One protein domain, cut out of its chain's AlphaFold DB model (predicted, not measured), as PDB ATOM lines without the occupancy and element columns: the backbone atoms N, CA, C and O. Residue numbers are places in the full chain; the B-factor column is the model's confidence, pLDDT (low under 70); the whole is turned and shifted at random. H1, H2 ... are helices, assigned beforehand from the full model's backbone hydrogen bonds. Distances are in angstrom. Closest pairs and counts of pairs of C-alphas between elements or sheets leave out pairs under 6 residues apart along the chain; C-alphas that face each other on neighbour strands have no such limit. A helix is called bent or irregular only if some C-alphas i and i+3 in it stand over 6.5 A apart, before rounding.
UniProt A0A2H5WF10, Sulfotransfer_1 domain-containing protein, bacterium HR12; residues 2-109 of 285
ATOM      1  N   GLU A   2      -8.534 -13.769  94.739       66.25
ATOM      2  CA  GLU A   2      -9.820 -14.192  94.154       66.25
ATOM      3  C   GLU A   2      -9.893 -15.726  94.235       66.25
ATOM      4  O   GLU A   2      -8.980 -16.398  93.755       66.25
ATOM      5  N   ASN A   3     -10.926 -16.282  94.881       81.81
ATOM      6  CA  ASN A   3     -11.040 -17.721  95.162       81.81
ATOM      7  C   ASN A   3     -11.528 -18.519  93.937       81.81
ATOM      8  O   ASN A   3     -12.558 -19.190  93.972       81.81
ATOM      9  N   HIS A   4     -10.803 -18.387  92.825       84.12
ATOM     10  CA  HIS A   4     -11.101 -19.064  91.564       84.12
ATOM     11  C   HIS A   4     -10.962 -20.580  91.690       84.12
ATOM     12  O   HIS A   4     -10.184 -21.087  92.498       84.12
ATOM     13  N   LEU A   5     -11.672 -21.314  90.834       88.62
ATOM     14  CA  LEU A   5     -11.523 -22.764  90.755       88.62
ATOM     15  C   LEU A   5     -10.159 -23.147  90.161       88.62
ATOM     16  O   LEU A   5      -9.757 -22.669  89.089       88.62
ATOM     17  N   CYS A   6      -9.482 -24.057  90.854       90.81
ATOM     18  CA  CYS A   6      -8.309 -24.772  90.378       90.81
ATOM     19  C   CYS A   6      -8.714 -25.803  89.311       90.81
ATOM     20  O   CYS A   6      -9.847 -26.278  89.302       90.81
ATOM     21  N   GLY A   7      -7.796 -26.196  88.425       86.62
ATOM     22  CA  GLY A   7      -8.034 -27.223  87.403       86.62
ATOM     23  C   GLY A   7      -8.490 -28.581  87.959       86.62
ATOM     24  O   GLY A   7      -9.097 -29.362  87.229       86.62
ATOM     25  N   CYS A   8      -8.272 -28.847  89.252       88.56
ATOM     26  CA  CYS A   8      -8.791 -30.027  89.944       88.56
ATOM     27  C   CYS A   8     -10.282 -29.921  90.320       88.56
ATOM     28  O   CYS A   8     -10.860 -30.903  90.770       88.56
ATOM     29  N   GLY A   9     -10.904 -28.750  90.153       87.75
ATOM     30  CA  GLY A   9     -12.306 -28.478  90.483       87.75
ATOM     31  C   GLY A   9     -12.536 -27.883  91.875       87.75
ATOM     32  O   GLY A   9     -13.611 -27.342  92.118       87.75
ATOM     33  N   ALA A  10     -11.547 -27.916  92.773       90.25
ATOM     34  CA  ALA A  10     -11.648 -27.274  94.084       90.25
ATOM     35  C   ALA A  10     -11.433 -25.747  93.991       90.25
ATOM     36  O   ALA A  10     -10.634 -25.295  93.159       90.25
ATOM     37  N   PRO A  11     -12.075 -24.935  94.855       91.81
ATOM     38  CA  PRO A  11     -11.690 -23.536  95.049       91.81
ATOM     39  C   PRO A  11     -10.212 -23.429  95.430       91.81
ATOM     40  O   PRO A  11      -9.690 -24.316  96.105       91.81
ATOM     41  N   PHE A  12      -9.538 -22.349  95.029       90.31
ATOM     42  CA  PHE A  12      -8.117 -22.138  95.321       90.31
ATOM     43  C   PHE A  12      -7.784 -22.336  96.807       90.31
ATOM     44  O   PHE A  12      -6.848 -23.064  97.126       90.31
ATOM     45  N   SER A  13      -8.590 -21.764  97.708       89.06
ATOM     46  CA  SER A  13      -8.401 -21.886  99.159       89.06
ATOM     47  C   SER A  13      -8.606 -23.306  99.701       89.06
ATOM     48  O   SER A  13      -8.128 -23.612 100.788       89.06
ATOM     49  N   GLY A  14      -9.317 -24.164  98.962       91.44
ATOM     50  CA  GLY A  14      -9.587 -25.559  99.320       91.44
ATOM     51  C   GLY A  14      -8.755 -26.577  98.536       91.44
ATOM     52  O   GLY A  14      -8.954 -27.779  98.695       91.44
ATOM     53  N   CYS A  15      -7.854 -26.135  97.658       94.56
ATOM     54  CA  CYS A  15      -7.013 -27.029  96.875       94.56
ATOM     55  C   CYS A  15      -5.780 -27.427  97.689       94.56
ATOM     56  O   CYS A  15      -4.877 -26.611  97.863       94.56
ATOM     57  N   SER A  16      -5.711 -28.690  98.123       95.56
ATOM     58  CA  SER A  16      -4.606 -29.213  98.946       95.56
ATOM     59  C   SER A  16      -3.228 -28.885  98.368       95.56
ATOM     60  O   SER A  16      -2.354 -28.422  99.092       95.56
ATOM     61  N   PHE A  17      -3.064 -29.024  97.050       96.06
ATOM     62  CA  PHE A  17      -1.827 -28.670  96.359       96.06
ATOM     63  C   PHE A  17      -1.426 -27.205  96.586       96.06
ATOM     64  O   PHE A  17      -0.311 -26.925  97.015       96.06
ATOM     65  N   TRP A  18      -2.332 -26.256  96.332       95.94
ATOM     66  CA  TRP A  18      -2.015 -24.833  96.479       95.94
ATOM     67  C   TRP A  18      -1.897 -24.404  97.933       95.94
ATOM     68  O   TRP A  18      -1.089 -23.527  98.228       95.94
ATOM     69  N   THR A  19      -2.650 -25.020  98.843       95.88
ATOM     70  CA  THR A  19      -2.497 -24.803 100.284       95.88
ATOM     71  C   THR A  19      -1.086 -25.168 100.742       95.88
ATOM     72  O   THR A  19      -0.435 -24.350 101.392       95.88
ATOM     73  N   GLU A  20      -0.574 -26.337 100.351       97.56
ATOM     74  CA  GLU A  20       0.789 -26.757 100.697       97.56
ATOM     75  C   GLU A  20       1.857 -25.899 100.006       97.56
ATOM     76  O   GLU A  20       2.824 -25.498 100.651       97.56
ATOM     77  N   VAL A  21       1.654 -25.504  98.741       97.69
ATOM     78  CA  VAL A  21       2.557 -24.557  98.056       97.69
ATOM     79  C   VAL A  21       2.629 -23.216  98.794       97.69
ATOM     80  O   VAL A  21       3.718 -22.668  98.957       97.69
ATOM     81  N   GLY A  22       1.497 -22.684  99.263       96.81
ATOM     82  CA  GLY A  22       1.458 -21.431 100.024       96.81
ATOM     83  C   GLY A  22       2.235 -21.513 101.332       96.81
ATOM     84  O   GLY A  22       3.029 -20.621 101.635       96.81
ATOM     85  N   LYS A  23       2.058 -22.615 102.073       97.25
ATOM     86  CA  LYS A  23       2.816 -22.901 103.299       97.25
ATOM     87  C   LYS A  23       4.315 -22.993 103.021       97.25
ATOM     88  O   LYS A  23       5.093 -22.314 103.683       97.25
ATOM     89  N   ALA A  24       4.715 -23.769 102.016       97.69
ATOM     90  CA  ALA A  24       6.121 -23.976 101.681       97.69
ATOM     91  C   ALA A  24       6.814 -22.700 101.165       97.69
ATOM     92  O   ALA A  24       7.962 -22.436 101.513       97.69
ATOM     93  N   ALA A  25       6.132 -21.883 100.356       97.00
ATOM     94  CA  ALA A  25       6.729 -20.680  99.772       97.00
ATOM     95  C   ALA A  25       6.762 -19.476 100.725       97.00
ATOM     96  O   ALA A  25       7.658 -18.630 100.609       97.00
ATOM     97  N   PHE A  26       5.757 -19.347 101.597       96.75
ATOM     98  CA  PHE A  26       5.471 -18.092 102.300       96.75
ATOM     99  C   PHE A  26       5.032 -18.262 103.762       96.75
ATOM    100  O   PHE A  26       4.740 -17.264 104.404       96.75
ATOM    101  N   GLY A  27       4.967 -19.486 104.296       95.75
ATOM    102  CA  GLY A  27       4.379 -19.763 105.618       95.75
ATOM    103  C   GLY A  27       2.847 -19.848 105.610       95.75
ATOM    104  O   GLY A  27       2.239 -20.226 106.603       95.75
ATOM    105  N   GLY A  28       2.225 -19.575 104.464       95.00
ATOM    106  CA  GLY A  28       0.783 -19.516 104.266       95.00
ATOM    107  C   GLY A  28       0.439 -18.402 103.280       95.00
ATOM    108  O   GLY A  28       1.211 -17.466 103.092       95.00
ATOM    109  N   TRP A  29      -0.719 -18.486 102.623       93.00
ATOM    110  CA  TRP A  29      -1.154 -17.408 101.723       93.00
ATOM    111  C   TRP A  29      -1.561 -16.136 102.472       93.00
ATOM    112  O   TRP A  29      -1.498 -15.058 101.885       93.00
ATOM    113  N   ASP A  30      -1.934 -16.263 103.746       92.19
ATOM    114  CA  ASP A  30      -2.334 -15.146 104.608       92.19
ATOM    115  C   ASP A  30      -1.141 -14.271 105.041       92.19
ATOM    116  O   ASP A  30      -1.326 -13.104 105.375       92.19
ATOM    117  N   GLU A  31       0.088 -14.790 104.942       92.62
ATOM    118  CA  GLU A  31       1.336 -14.061 105.230       92.62
ATOM    119  C   GLU A  31       1.748 -13.097 104.102       92.62
ATOM    120  O   GLU A  31       2.718 -12.345 104.217       92.62
ATOM    121  N   ILE A  32       1.030 -13.115 102.976       92.75
ATOM    122  CA  ILE A  32       1.292 -12.238 101.836       92.75
ATOM    123  C   ILE A  32       0.157 -11.236 101.711       92.75
ATOM    124  O   ILE A  32      -0.994 -11.626 101.544       92.75
ATOM    125  N   ASP A  33       0.492  -9.949 101.626       93.12
ATOM    126  CA  ASP A  33      -0.453  -8.932 101.166       93.12
ATOM    127  C   ASP A  33      -0.685  -9.068  99.641       93.12
ATOM    128  O   ASP A  33       0.195  -8.728  98.832       93.12
ATOM    129  N   PRO A  34      -1.874  -9.526  99.195       89.44
ATOM    130  CA  PRO A  34      -2.150  -9.710  97.775       89.44
ATOM    131  C   PRO A  34      -2.253  -8.380  97.016       89.44
ATOM    132  O   PRO A  34      -2.061  -8.360  95.796       89.44
ATOM    133  N   GLY A  35      -2.598  -7.289  97.704       92.81
ATOM    134  CA  GLY A  35      -2.664  -5.942  97.149       92.81
ATOM    135  C   GLY A  35      -1.269  -5.439  96.806       92.81
ATOM    136  O   GLY A  35      -0.989  -5.168  95.633       92.81
ATOM    137  N   ALA A  36      -0.372  -5.435  97.793       93.50
ATOM    138  CA  ALA A  36       1.020  -5.031  97.611       93.50
ATOM    139  C   ALA A  36       1.737  -5.873  96.541       93.50
ATOM    140  O   ALA A  36       2.393  -5.322  95.650       93.50
ATOM    141  N   LEU A  37       1.564  -7.204  96.548       93.62
ATOM    142  CA  LEU A  37       2.190  -8.074  95.547       93.62
ATOM    143  C   LEU A  37       1.668  -7.792  94.128       93.62
ATOM    144  O   LEU A  37       2.438  -7.788  93.164       93.62
ATOM    145  N   ARG A  38       0.367  -7.510  93.981       93.31
ATOM    146  CA  ARG A  38      -0.238  -7.172  92.685       93.31
ATOM    147  C   ARG A  38       0.217  -5.802  92.184       93.31
ATOM    148  O   ARG A  38       0.410  -5.625  90.978       93.31
ATOM    149  N   GLU A  39       0.389  -4.826  93.068       95.06
ATOM    150  CA  GLU A  39       0.966  -3.524  92.717       95.06
ATOM    151  C   GLU A  39       2.419  -3.657  92.269       95.06
ATOM    152  O   GLU A  39       2.788  -3.140  91.206       95.06
ATOM    153  N   LEU A  40       3.211  -4.431  93.013       95.19
ATOM    154  CA  LEU A  40       4.585  -4.751  92.661       95.19
ATOM    155  C   LEU A  40       4.652  -5.415  91.281       95.19
ATOM    156  O   LEU A  40       5.341  -4.889  90.401       95.19
ATOM    157  N   GLN A  41       3.867  -6.473  91.043       94.69
ATOM    158  CA  GLN A  41       3.752  -7.132  89.738       94.69
ATOM    159  C   GLN A  41       3.414  -6.123  88.635       94.69
ATOM    160  O   GLN A  41       4.111  -6.042  87.624       94.69
ATOM    161  N   ARG A  42       2.374  -5.295  88.816       94.00
ATOM    162  CA  ARG A  42       1.947  -4.297  87.816       94.00
ATOM    163  C   ARG A  42       3.026  -3.262  87.500       94.00
ATOM    164  O   ARG A  42       2.985  -2.692  86.400       94.00
ATOM    165  N   SER A  43       3.933  -3.005  88.442       93.69
ATOM    166  CA  SER A  43       5.042  -2.063  88.295       93.69
ATOM    167  C   SER A  43       6.221  -2.625  87.493       93.69
ATOM    168  O   SER A  43       7.024  -1.836  86.994       93.69
ATOM    169  N   VAL A  44       6.302  -3.953  87.313       93.12
ATOM    170  CA  VAL A  44       7.442  -4.609  86.649       93.12
ATOM    171  C   VAL A  44       7.067  -5.496  85.465       93.12
ATOM    172  O   VAL A  44       7.750  -5.437  84.444       93.12
ATOM    173  N   ASP A  45       5.969  -6.247  85.537       92.62
ATOM    174  CA  ASP A  45       5.557  -7.233  84.536       92.62
ATOM    175  C   ASP A  45       4.565  -6.635  83.530       92.62
ATOM    176  O   ASP A  45       3.350  -6.845  83.572       92.62
ATOM    177  N   ARG A  46       5.092  -5.821  82.610       91.38
ATOM    178  CA  ARG A  46       4.357  -5.377  81.418       91.38
ATOM    179  C   ARG A  46       5.267  -5.339  80.205       91.38
ATOM    180  O   ARG A  46       6.398  -4.879  80.300       91.38
ATOM    181  N   ASN A  47       4.733  -5.668  79.027       88.56
ATOM    182  CA  ASN A  47       5.510  -5.643  77.776       88.56
ATOM    183  C   ASN A  47       6.184  -4.289  77.488       88.56
ATOM    184  O   ASN A  47       7.268  -4.262  76.918       88.56
ATOM    185  N   ARG A  48       5.591  -3.165  77.921       89.25
ATOM    186  CA  ARG A  48       6.209  -1.829  77.793       89.25
ATOM    187  C   ARG A  48       7.500  -1.656  78.605       89.25
ATOM    188  O   ARG A  48       8.247  -0.729  78.340       89.25
ATOM    189  N   PHE A  49       7.742  -2.520  79.590       91.31
ATOM    190  CA  PHE A  49       8.941  -2.511  80.421       91.31
ATOM    191  C   PHE A  49      10.033  -3.465  79.923       91.31
ATOM    192  O   PHE A  49      11.124  -3.443  80.478       91.31
ATOM    193  N   ILE A  50       9.805  -4.235  78.849       91.69
ATOM    194  CA  ILE A  50      10.844  -5.096  78.249       91.69
ATOM    195  C   ILE A  50      12.137  -4.311  77.948       91.69
ATOM    196  O   ILE A  50      13.201  -4.794  78.327       91.69
ATOM    197  N   PRO A  51      12.105  -3.086  77.376       90.69
ATOM    198  CA  PRO A  51      13.329  -2.301  77.201       90.69
ATOM    199  C   PRO A  51      14.077  -2.021  78.514       90.69
ATOM    200  O   PRO A  51      15.300  -2.092  78.543       90.69
ATOM    201  N   LEU A  52      13.364  -1.774  79.622       89.81
ATOM    202  CA  LEU A  52      13.974  -1.566  80.944       89.81
ATOM    203  C   LEU A  52      14.559  -2.859  81.529       89.81
ATOM    204  O   LEU A  52      15.574  -2.810  82.216       89.81
ATOM    205  N   MET A  53      13.954  -4.017  81.241       90.31
ATOM    206  CA  MET A  53      14.506  -5.325  81.624       90.31
ATOM    207  C   MET A  53      15.832  -5.615  80.904       90.31
ATOM    208  O   MET A  53      16.704  -6.280  81.463       90.31
ATOM    209  N   LEU A  54      16.001  -5.087  79.686       88.06
ATOM    210  CA  LEU A  54      17.230  -5.205  78.895       88.06
ATOM    211  C   LEU A  54      18.290  -4.168  79.285       88.06
ATOM    212  O   LEU A  54      19.479  -4.482  79.317       88.06
ATOM    213  N   ALA A  55      17.878  -2.949  79.629       84.19
ATOM    214  CA  ALA A  55      18.764  -1.845  79.993       84.19
ATOM    215  C   ALA A  55      19.214  -1.915  81.470       84.19
ATOM    216  O   ALA A  55      18.897  -1.038  82.277       84.19
ATOM    217  N   ARG A  56      19.975  -2.964  81.828       73.19
ATOM    218  CA  ARG A  56      20.333  -3.333  83.221       73.19
ATOM    219  C   ARG A  56      20.904  -2.189  84.076       73.19
ATOM    220  O   ARG A  56      20.698  -2.197  85.284       73.19
ATOM    221  N   GLY A  57      21.597  -1.218  83.476       72.44
ATOM    222  CA  GLY A  57      22.235  -0.104  84.195       72.44
ATOM    223  C   GLY A  57      21.429   1.200  84.278       72.44
ATOM    224  O   GLY A  57      21.849   2.116  84.970       72.44
ATOM    225  N   TRP A  58      20.299   1.319  83.574       75.00
ATOM    226  CA  TRP A  58      19.703   2.634  83.271       75.00
ATOM    227  C   TRP A  58      18.469   2.959  84.128       75.00
ATOM    228  O   TRP A  58      17.913   4.051  84.034       75.00
ATOM    229  N   ALA A  59      18.025   2.026  84.979       86.81
ATOM    230  CA  ALA A  59      16.848   2.201  85.832       86.81
ATOM    231  C   ALA A  59      16.976   1.432  87.169       86.81
ATOM    232  O   ALA A  59      16.310   0.410  87.365       86.81
ATOM    233  N   PRO A  60      17.794   1.909  88.129       88.62
ATOM    234  CA  PRO A  60      18.078   1.184  89.373       88.62
ATOM    235  C   PRO A  60      16.829   0.950  90.237       88.62
ATOM    236  O   PRO A  60      16.650  -0.130  90.795       88.62
ATOM    237  N   THR A  61      15.912   1.920  90.307       91.31
ATOM    238  CA  THR A  61      14.651   1.764  91.056       91.31
ATOM    239  C   THR A  61      13.740   0.705  90.438       91.31
ATOM    240  O   THR A  61      13.158  -0.095  91.168       91.31
ATOM    241  N   TYR A  62      13.651   0.654  89.106       92.81
ATOM    242  CA  TYR A  62      12.926  -0.412  88.411       92.81
ATOM    243  C   TYR A  62      13.578  -1.771  88.681       92.81
ATOM    244  O   TYR A  62      12.888  -2.723  89.031       92.81
ATOM    245  N   ARG A  63      14.913  -1.845  88.597       91.88
ATOM    246  CA  ARG A  63      15.655  -3.087  88.830       91.88
ATOM    247  C   ARG A  63      15.453  -3.625  90.245       91.88
ATOM    248  O   ARG A  63      15.222  -4.818  90.383       91.88
ATOM    249  N   ARG A  64      15.462  -2.768  91.273       92.75
ATOM    250  CA  ARG A  64      15.152  -3.176  92.657       92.75
ATOM    251  C   ARG A  64      13.766  -3.810  92.773       92.75
ATOM    252  O   ARG A  64      13.639  -4.880  93.350       92.75
ATOM    253  N   ARG A  65      12.742  -3.198  92.167       94.75
ATOM    254  CA  ARG A  65      11.379  -3.762  92.146       94.75
ATOM    255  C   ARG A  65      11.318  -5.086  91.383       94.75
ATOM    256  O   ARG A  65      10.642  -6.006  91.824       94.75
ATOM    257  N   LEU A  66      12.027  -5.182  90.256       94.19
ATOM    258  CA  LEU A  66      12.085  -6.394  89.435       94.19
ATOM    259  C   LEU A  66      12.710  -7.555  90.212       94.19
ATOM    260  O   LEU A  66      12.150  -8.644  90.216       94.19
ATOM    261  N   VAL A  67      13.835  -7.306  90.891       93.88
ATOM    262  CA  VAL A  67      14.509  -8.293  91.748       93.88
ATOM    263  C   VAL A  67      13.597  -8.707  92.897       93.88
ATOM    264  O   VAL A  67      13.370  -9.895  93.078       93.88
ATOM    265  N   HIS A  68      12.988  -7.744  93.592       95.19
ATOM    266  CA  HIS A  68      12.086  -8.031  94.704       95.19
ATOM    267  C   HIS A  68      10.877  -8.886  94.284       95.19
ATOM    268  O   HIS A  68      10.489  -9.827  94.975       95.19
ATOM    269  N   TYR A  69      10.291  -8.611  93.116       96.31
ATOM    270  CA  TYR A  69       9.231  -9.460  92.572       96.31
ATOM    271  C   TYR A  69       9.759 -10.835  92.135       96.31
ATOM    272  O   TYR A  69       9.116 -11.855  92.371       96.31
ATOM    273  N   GLY A  70      10.958 -10.876  91.547       96.00
ATOM    274  CA  GLY A  70      11.643 -12.108  91.169       96.00
ATOM    275  C   GLY A  70      11.926 -13.037  92.351       96.00
ATOM    276  O   GLY A  70      11.780 -14.244  92.208       96.00
ATOM    277  N   GLU A  71      12.243 -12.503  93.532       95.62
ATOM    278  CA  GLU A  71      12.408 -13.285  94.768       95.62
ATOM    279  C   GLU A  71      11.112 -14.002  95.169       95.62
ATOM    280  O   GLU A  71      11.142 -15.173  95.545       95.62
ATOM    281  N   HIS A  72       9.959 -13.337  95.028       95.94
ATOM    282  CA  HIS A  72       8.657 -13.959  95.284       95.94
ATOM    283  C   HIS A  72       8.384 -15.103  94.307       95.94
ATOM    284  O   HIS A  72       7.922 -16.166  94.724       95.94
ATOM    285  N   LEU A  73       8.708 -14.911  93.024       96.75
ATOM    286  CA  LEU A  73       8.595 -15.970  92.024       96.75
ATOM    287  C   LEU A  73       9.557 -17.124  92.317       96.75
ATOM    288  O   LEU A  73       9.137 -18.273  92.257       96.75
ATOM    289  N   ALA A  74      10.808 -16.850  92.694       97.00
ATOM    290  CA  ALA A  74      11.776 -17.889  93.043       97.00
ATOM    291  C   ALA A  74      11.261 -18.788  94.177       97.00
ATOM    292  O   ALA A  74      11.317 -20.012  94.057       97.00
ATOM    293  N   ARG A  75      10.718 -18.192  95.252       97.00
ATOM    294  CA  ARG A  75      10.093 -18.946  96.354       97.00
ATOM    295  C   ARG A  75       8.902 -19.767  95.865       97.00
ATOM    296  O   ARG A  75       8.800 -20.942  96.202       97.00
ATOM    297  N   LEU A  76       8.041 -19.169  95.039       96.75
ATOM    298  CA  LEU A  76       6.855 -19.831  94.499       96.75
ATOM    299  C   LEU A  76       7.206 -21.043  93.624       96.75
ATOM    300  O   LEU A  76       6.692 -22.128  93.868       96.75
ATOM    301  N   TYR A  77       8.079 -20.887  92.623       97.12
ATOM    302  CA  TYR A  77       8.453 -21.994  91.733       97.12
ATOM    303  C   TYR A  77       9.193 -23.103  92.478       97.12
ATOM    304  O   TYR A  77       8.954 -24.273  92.188       97.12
ATOM    305  N   ARG A  78      10.034 -22.756  93.461       96.94
ATOM    306  CA  ARG A  78      10.686 -23.752  94.318       96.94
ATOM    307  C   ARG A  78       9.659 -24.557  95.111       96.94
ATOM    308  O   ARG A  78       9.660 -25.772  95.016       96.94
ATOM    309  N   ALA A  79       8.723 -23.891  95.783       97.62
ATOM    310  CA  ALA A  79       7.663 -24.576  96.519       97.62
ATOM    311  C   ALA A  79       6.768 -25.437  95.616       97.62
ATOM    312  O   ALA A  79       6.370 -26.527  96.010       97.62
ATOM    313  N   ILE A  80       6.464 -24.983  94.393       97.19
ATOM    314  CA  ILE A  80       5.740 -25.800  93.408       97.19
ATOM    315  C   ILE A  80       6.532 -27.072  93.090       97.19
ATOM    316  O   ILE A  80       5.941 -28.150  93.080       97.19
ATOM    317  N   ALA A  81       7.842 -26.968  92.841       96.31
ATOM    318  CA  ALA A  81       8.695 -28.128  92.583       96.31
ATOM    319  C   ALA A  81       8.725 -29.077  93.792       96.31
ATOM    320  O   ALA A  81       8.459 -30.265  93.628       96.31
ATOM    321  N   ASP A  82       8.944 -28.542  94.995       96.94
ATOM    322  CA  ASP A  82       9.050 -29.317  96.235       96.94
ATOM    323  C   ASP A  82       7.746 -30.069  96.555       96.94
ATOM    324  O   ASP A  82       7.766 -31.266  96.832       96.94
ATOM    325  N   VAL A  83       6.594 -29.395  96.460       97.88
ATOM    326  CA  VAL A  83       5.279 -29.987  96.764       97.88
ATOM    327  C   VAL A  83       4.824 -30.962  95.679       97.88
ATOM    328  O   VAL A  83       4.187 -31.969  95.981       97.88
ATOM    329  N   SER A  84       5.118 -30.679  94.406       95.75
ATOM    330  CA  SER A  84       4.737 -31.577  93.305       95.75
ATOM    331  C   SER A  84       5.673 -32.776  93.141       95.75
ATOM    332  O   SER A  84       5.282 -33.753  92.503       95.75
ATOM    333  N   GLY A  85       6.910 -32.689  93.644       95.50
ATOM    334  CA  GLY A  85       7.987 -33.627  93.323       95.50
ATOM    335  C   GLY A  85       8.364 -33.635  91.835       95.50
ATOM    336  O   GLY A  85       8.988 -34.587  91.363       95.50
ATOM    337  N   ALA A  86       7.942 -32.627  91.063       92.62
ATOM    338  CA  ALA A  86       8.150 -32.580  89.625       92.62
ATOM    339  C   ALA A  86       9.482 -31.914  89.267       92.62
ATOM    340  O   ALA A  86       9.804 -30.826  89.736       92.62
ATOM    341  N   ASN A  87      10.203 -32.520  88.323       90.12
ATOM    342  CA  ASN A  87      11.440 -31.954  87.775       90.12
ATOM    343  C   ASN A  87      11.188 -30.843  86.740       90.12
ATOM    344  O   ASN A  87      12.107 -30.117  86.372       90.12
ATOM    345  N   VAL A  88       9.957 -30.731  86.229       94.88
ATOM    346  CA  VAL A  88       9.567 -29.752  85.207       94.88
ATOM    347  C   VAL A  88       8.227 -29.134  85.579       94.88
ATOM    348  O   VAL A  88       7.234 -29.839  85.757       94.88
ATOM    349  N   ILE A  89       8.194 -27.803  85.630       95.44
ATOM    350  CA  ILE A  89       6.980 -27.013  85.836       95.44
ATOM    351  C   ILE A  89       6.563 -26.418  84.492       95.44
ATOM    352  O   ILE A  89       7.346 -25.733  83.835       95.44
ATOM    353  N   VAL A  90       5.315 -26.658  84.090       94.25
ATOM    354  CA  VAL A  90       4.738 -26.059  82.881       94.25
ATOM    355  C   VAL A  90       3.884 -24.860  83.277       94.25
ATOM    356  O   VAL A  90       2.807 -25.022  83.847       94.25
ATOM    357  N   ASP A  91       4.351 -23.662  82.932       93.19
ATOM    358  CA  ASP A  91       3.599 -22.419  83.095       93.19
ATOM    359  C   ASP A  91       3.142 -21.883  81.731       93.19
ATOM    360  O   ASP A  91       3.944 -21.641  80.824       93.19
ATOM    361  N   SER A  92       1.830 -21.705  81.573       90.56
ATOM    362  CA  SER A  92       1.230 -21.173  80.354       90.56
ATOM    363  C   SER A  92       0.901 -19.684  80.496       90.56
ATOM    364  O   SER A  92      -0.142 -19.317  81.039       90.56
ATOM    365  N   SER A  93       1.727 -18.820  79.903       88.19
ATOM    366  CA  SER A  93       1.493 -17.372  79.842       88.19
ATOM    367  C   SER A  93       1.527 -16.843  78.407       88.19
ATOM    368  O   SER A  93       2.249 -17.339  77.545       88.19
ATOM    369  N   LYS A  94       0.734 -15.797  78.136       82.94
ATOM    370  CA  LYS A  94       0.743 -15.047  76.860       82.94
ATOM    371  C   LYS A  94       1.525 -13.732  76.959       82.94
ATOM    372  O   LYS A  94       1.565 -12.964  75.994       82.94
ATOM    373  N   HIS A  95       2.096 -13.435  78.125       84.94
ATOM    374  CA  HIS A  95       2.804 -12.190  78.388       84.94
ATOM    375  C   HIS A  95       4.300 -12.386  78.173       84.94
ATOM    376  O   HIS A  95       4.958 -13.077  78.942       84.94
ATOM    377  N   ALA A  96       4.843 -11.751  77.131       89.44
ATOM    378  CA  ALA A  96       6.274 -11.799  76.859       89.44
ATOM    379  C   ALA A  96       7.083 -11.258  78.048       89.44
ATOM    380  O   ALA A  96       8.043 -11.905  78.443       89.44
ATOM    381  N   SER A  97       6.668 -10.144  78.671       92.88
ATOM    382  CA  SER A  97       7.363  -9.565  79.835       92.88
ATOM    383  C   SER A  97       7.587 -10.554  80.974       92.88
ATOM    384  O   SER A  97       8.638 -10.505  81.604       92.88
ATOM    385  N   TYR A  98       6.656 -11.483  81.183       94.56
ATOM    386  CA  TYR A  98       6.780 -12.499  82.217       94.56
ATOM    387  C   TYR A  98       7.947 -13.456  81.934       94.56
ATOM    388  O   TYR A  98       8.748 -13.731  82.816       94.56
ATOM    389  N   ALA A  99       8.133 -13.874  80.679       94.94
ATOM    390  CA  ALA A  99       9.281 -14.698  80.290       94.94
ATOM    391  C   ALA A  99      10.623 -13.948  80.436       94.94
ATOM    392  O   ALA A  99      11.617 -14.535  80.859       94.94
ATOM    393  N   TYR A 100      10.659 -12.642  80.138       95.12
ATOM    394  CA  TYR A 100      11.849 -11.812  80.388       95.12
ATOM    395  C   TYR A 100      12.153 -11.668  81.878       95.12
ATOM    396  O   TYR A 100      13.318 -11.675  82.258       95.12
ATOM    397  N   LEU A 101      11.122 -11.548  82.713       94.94
ATOM    398  CA  LEU A 101      11.266 -11.554  84.161       94.94
ATOM    399  C   LEU A 101      11.817 -12.900  84.647       94.94
ATOM    400  O   LEU A 101      12.817 -12.900  85.352       94.94
ATOM    401  N   LEU A 102      11.226 -14.031  84.242       95.75
ATOM    402  CA  LEU A 102      11.662 -15.368  84.674       95.75
ATOM    403  C   LEU A 102      13.111 -15.679  84.293       95.75
ATOM    404  O   LEU A 102      13.814 -16.313  85.070       95.75
ATOM    405  N   ARG A 103      13.591 -15.173  83.149       94.44
ATOM    406  CA  ARG A 103      15.005 -15.268  82.747       94.44
ATOM    407  C   ARG A 103      15.959 -14.673  83.794       94.44
ATOM    408  O   ARG A 103      17.121 -15.055  83.855       94.44
ATOM    409  N   GLU A 104      15.495 -13.699  84.569       90.81
ATOM    410  CA  GLU A 104      16.276 -12.998  85.591       90.81
ATOM    411  C   GLU A 104      16.135 -13.612  86.988       90.81
ATOM    412  O   GLU A 104      16.849 -13.201  87.903       90.81
ATOM    413  N   VAL A 105      15.210 -14.557  87.168       93.88
ATOM    414  CA  VAL A 105      14.948 -15.193  88.458       93.88
ATOM    415  C   VAL A 105      15.967 -16.305  88.689       93.88
ATOM    416  O   VAL A 105      16.054 -17.267  87.929       93.88
ATOM    417  N   GLY A 106      16.746 -16.178  89.763       89.06
ATOM    418  CA  GLY A 106      17.722 -17.195  90.149       89.06
ATOM    419  C   GLY A 106      17.057 -18.530  90.491       89.06
ATOM    420  O   GLY A 106      16.041 -18.565  91.183       89.06
ATOM    421  N   GLY A 107      17.657 -19.630  90.030       89.81
ATOM    422  CA  GLY A 107      17.171 -20.990  90.285       89.81
ATOM    423  C   GLY A 107      16.129 -21.510  89.289       89.81
ATOM    424  O   GLY A 107      15.618 -22.604  89.498       89.81
ATOM    425  N   ILE A 108      15.826 -20.769  88.217       94.75
ATOM    426  CA  ILE A 108      14.925 -21.217  87.145       94.75
ATOM    427  C   ILE A 108      15.734 -21.501  85.868       94.75
ATOM    428  O   ILE A 108      16.279 -20.577  85.262       94.75
ATOM    429  N   ASP A 109      15.772 -22.765  85.422       95.44
ATOM    430  CA  ASP A 109      16.198 -23.127  84.055       95.44
ATOM    431  C   ASP A 109      15.045 -22.842  83.081       95.44
ATOM    432  O   ASP A 109      14.177 -23.684  82.834       95.44
TER     433      ASP A 109
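What this domain is: This is residues 2 to 109 of the 285 residues of the protein "Sulfotransfer_1 domain-containing protein" of bacterium HR12 (UniProt A0A2H5WF10). One long helix, H4, is the core of this model, and shorter helices pack on it: H1 crosses it near its last residues, H2 crosses it near its first ones, and H5 lies across it between those places. H3 packs on H5, and a stretch with no named element, residues 2 to 15, leads into H1. The printed part has 108 residues with five named helices, H1 to H5 in chain order, and no named strand; the class is all helix. The whole is compact, with a radius of gyration of the C-alphas of 14.8 A and spans of 43 by 30 by 25 A.

Where its parts are: Find C-alpha 60 at (18.078, 1.184, 89.373); from there H4, residues 60 to 84, runs 35.6 A to C-alpha 84 at (4.737, -31.577, 93.305). H1, residues 16 to 26, begins at C-alpha 16 at (-4.606, -29.213, 98.946) and is 15.4 A long. H2 is residues 34 to 44, 15.6 A; H3 is residues 47 to 54, 11.8 A; H5 is residues 96 to 102, 10.1 A. H3 is irregular: C-alphas 48 and 51 are 7.2 A apart.

How they stand to each other: Begin at H4, the hub. Its residues 75 to 84 alone touch H1, closest at the C-alphas of Ala 25 and Arg 75, 5.1 A, at a steep tilt of 43 degrees, opposite ways. Its residues 62 to 69 alone touch H2, closest at the C-alphas of Val 44 and Leu 66, 5.7 A, at a steep tilt of 57 degrees. Its residues 66 to 73 alone touch H5, about perpendicular at 75 degrees, closest at the C-alphas of Gly 70 and Leu 101, 7.0 A. Look next at Asn 47 and Ser 97, whose C-alphas, 4.8 A apart, are the closest where H3 and H5 touch. H1 and H2 are apart. Each O i to N i+4 pair is within hydrogen-bond range in H1, H2 and H5, against 20 of 21 in H4 and 2 of 4 in H3.

The domain as a whole: The C-alphas of Gly 9 and Trp 58, the two farthest apart, are 45.2 A from each other. The printed part has no cut; the link from H4 to H5, 11 residues, is long. Residue 2 alone is under 70 in pLDDT.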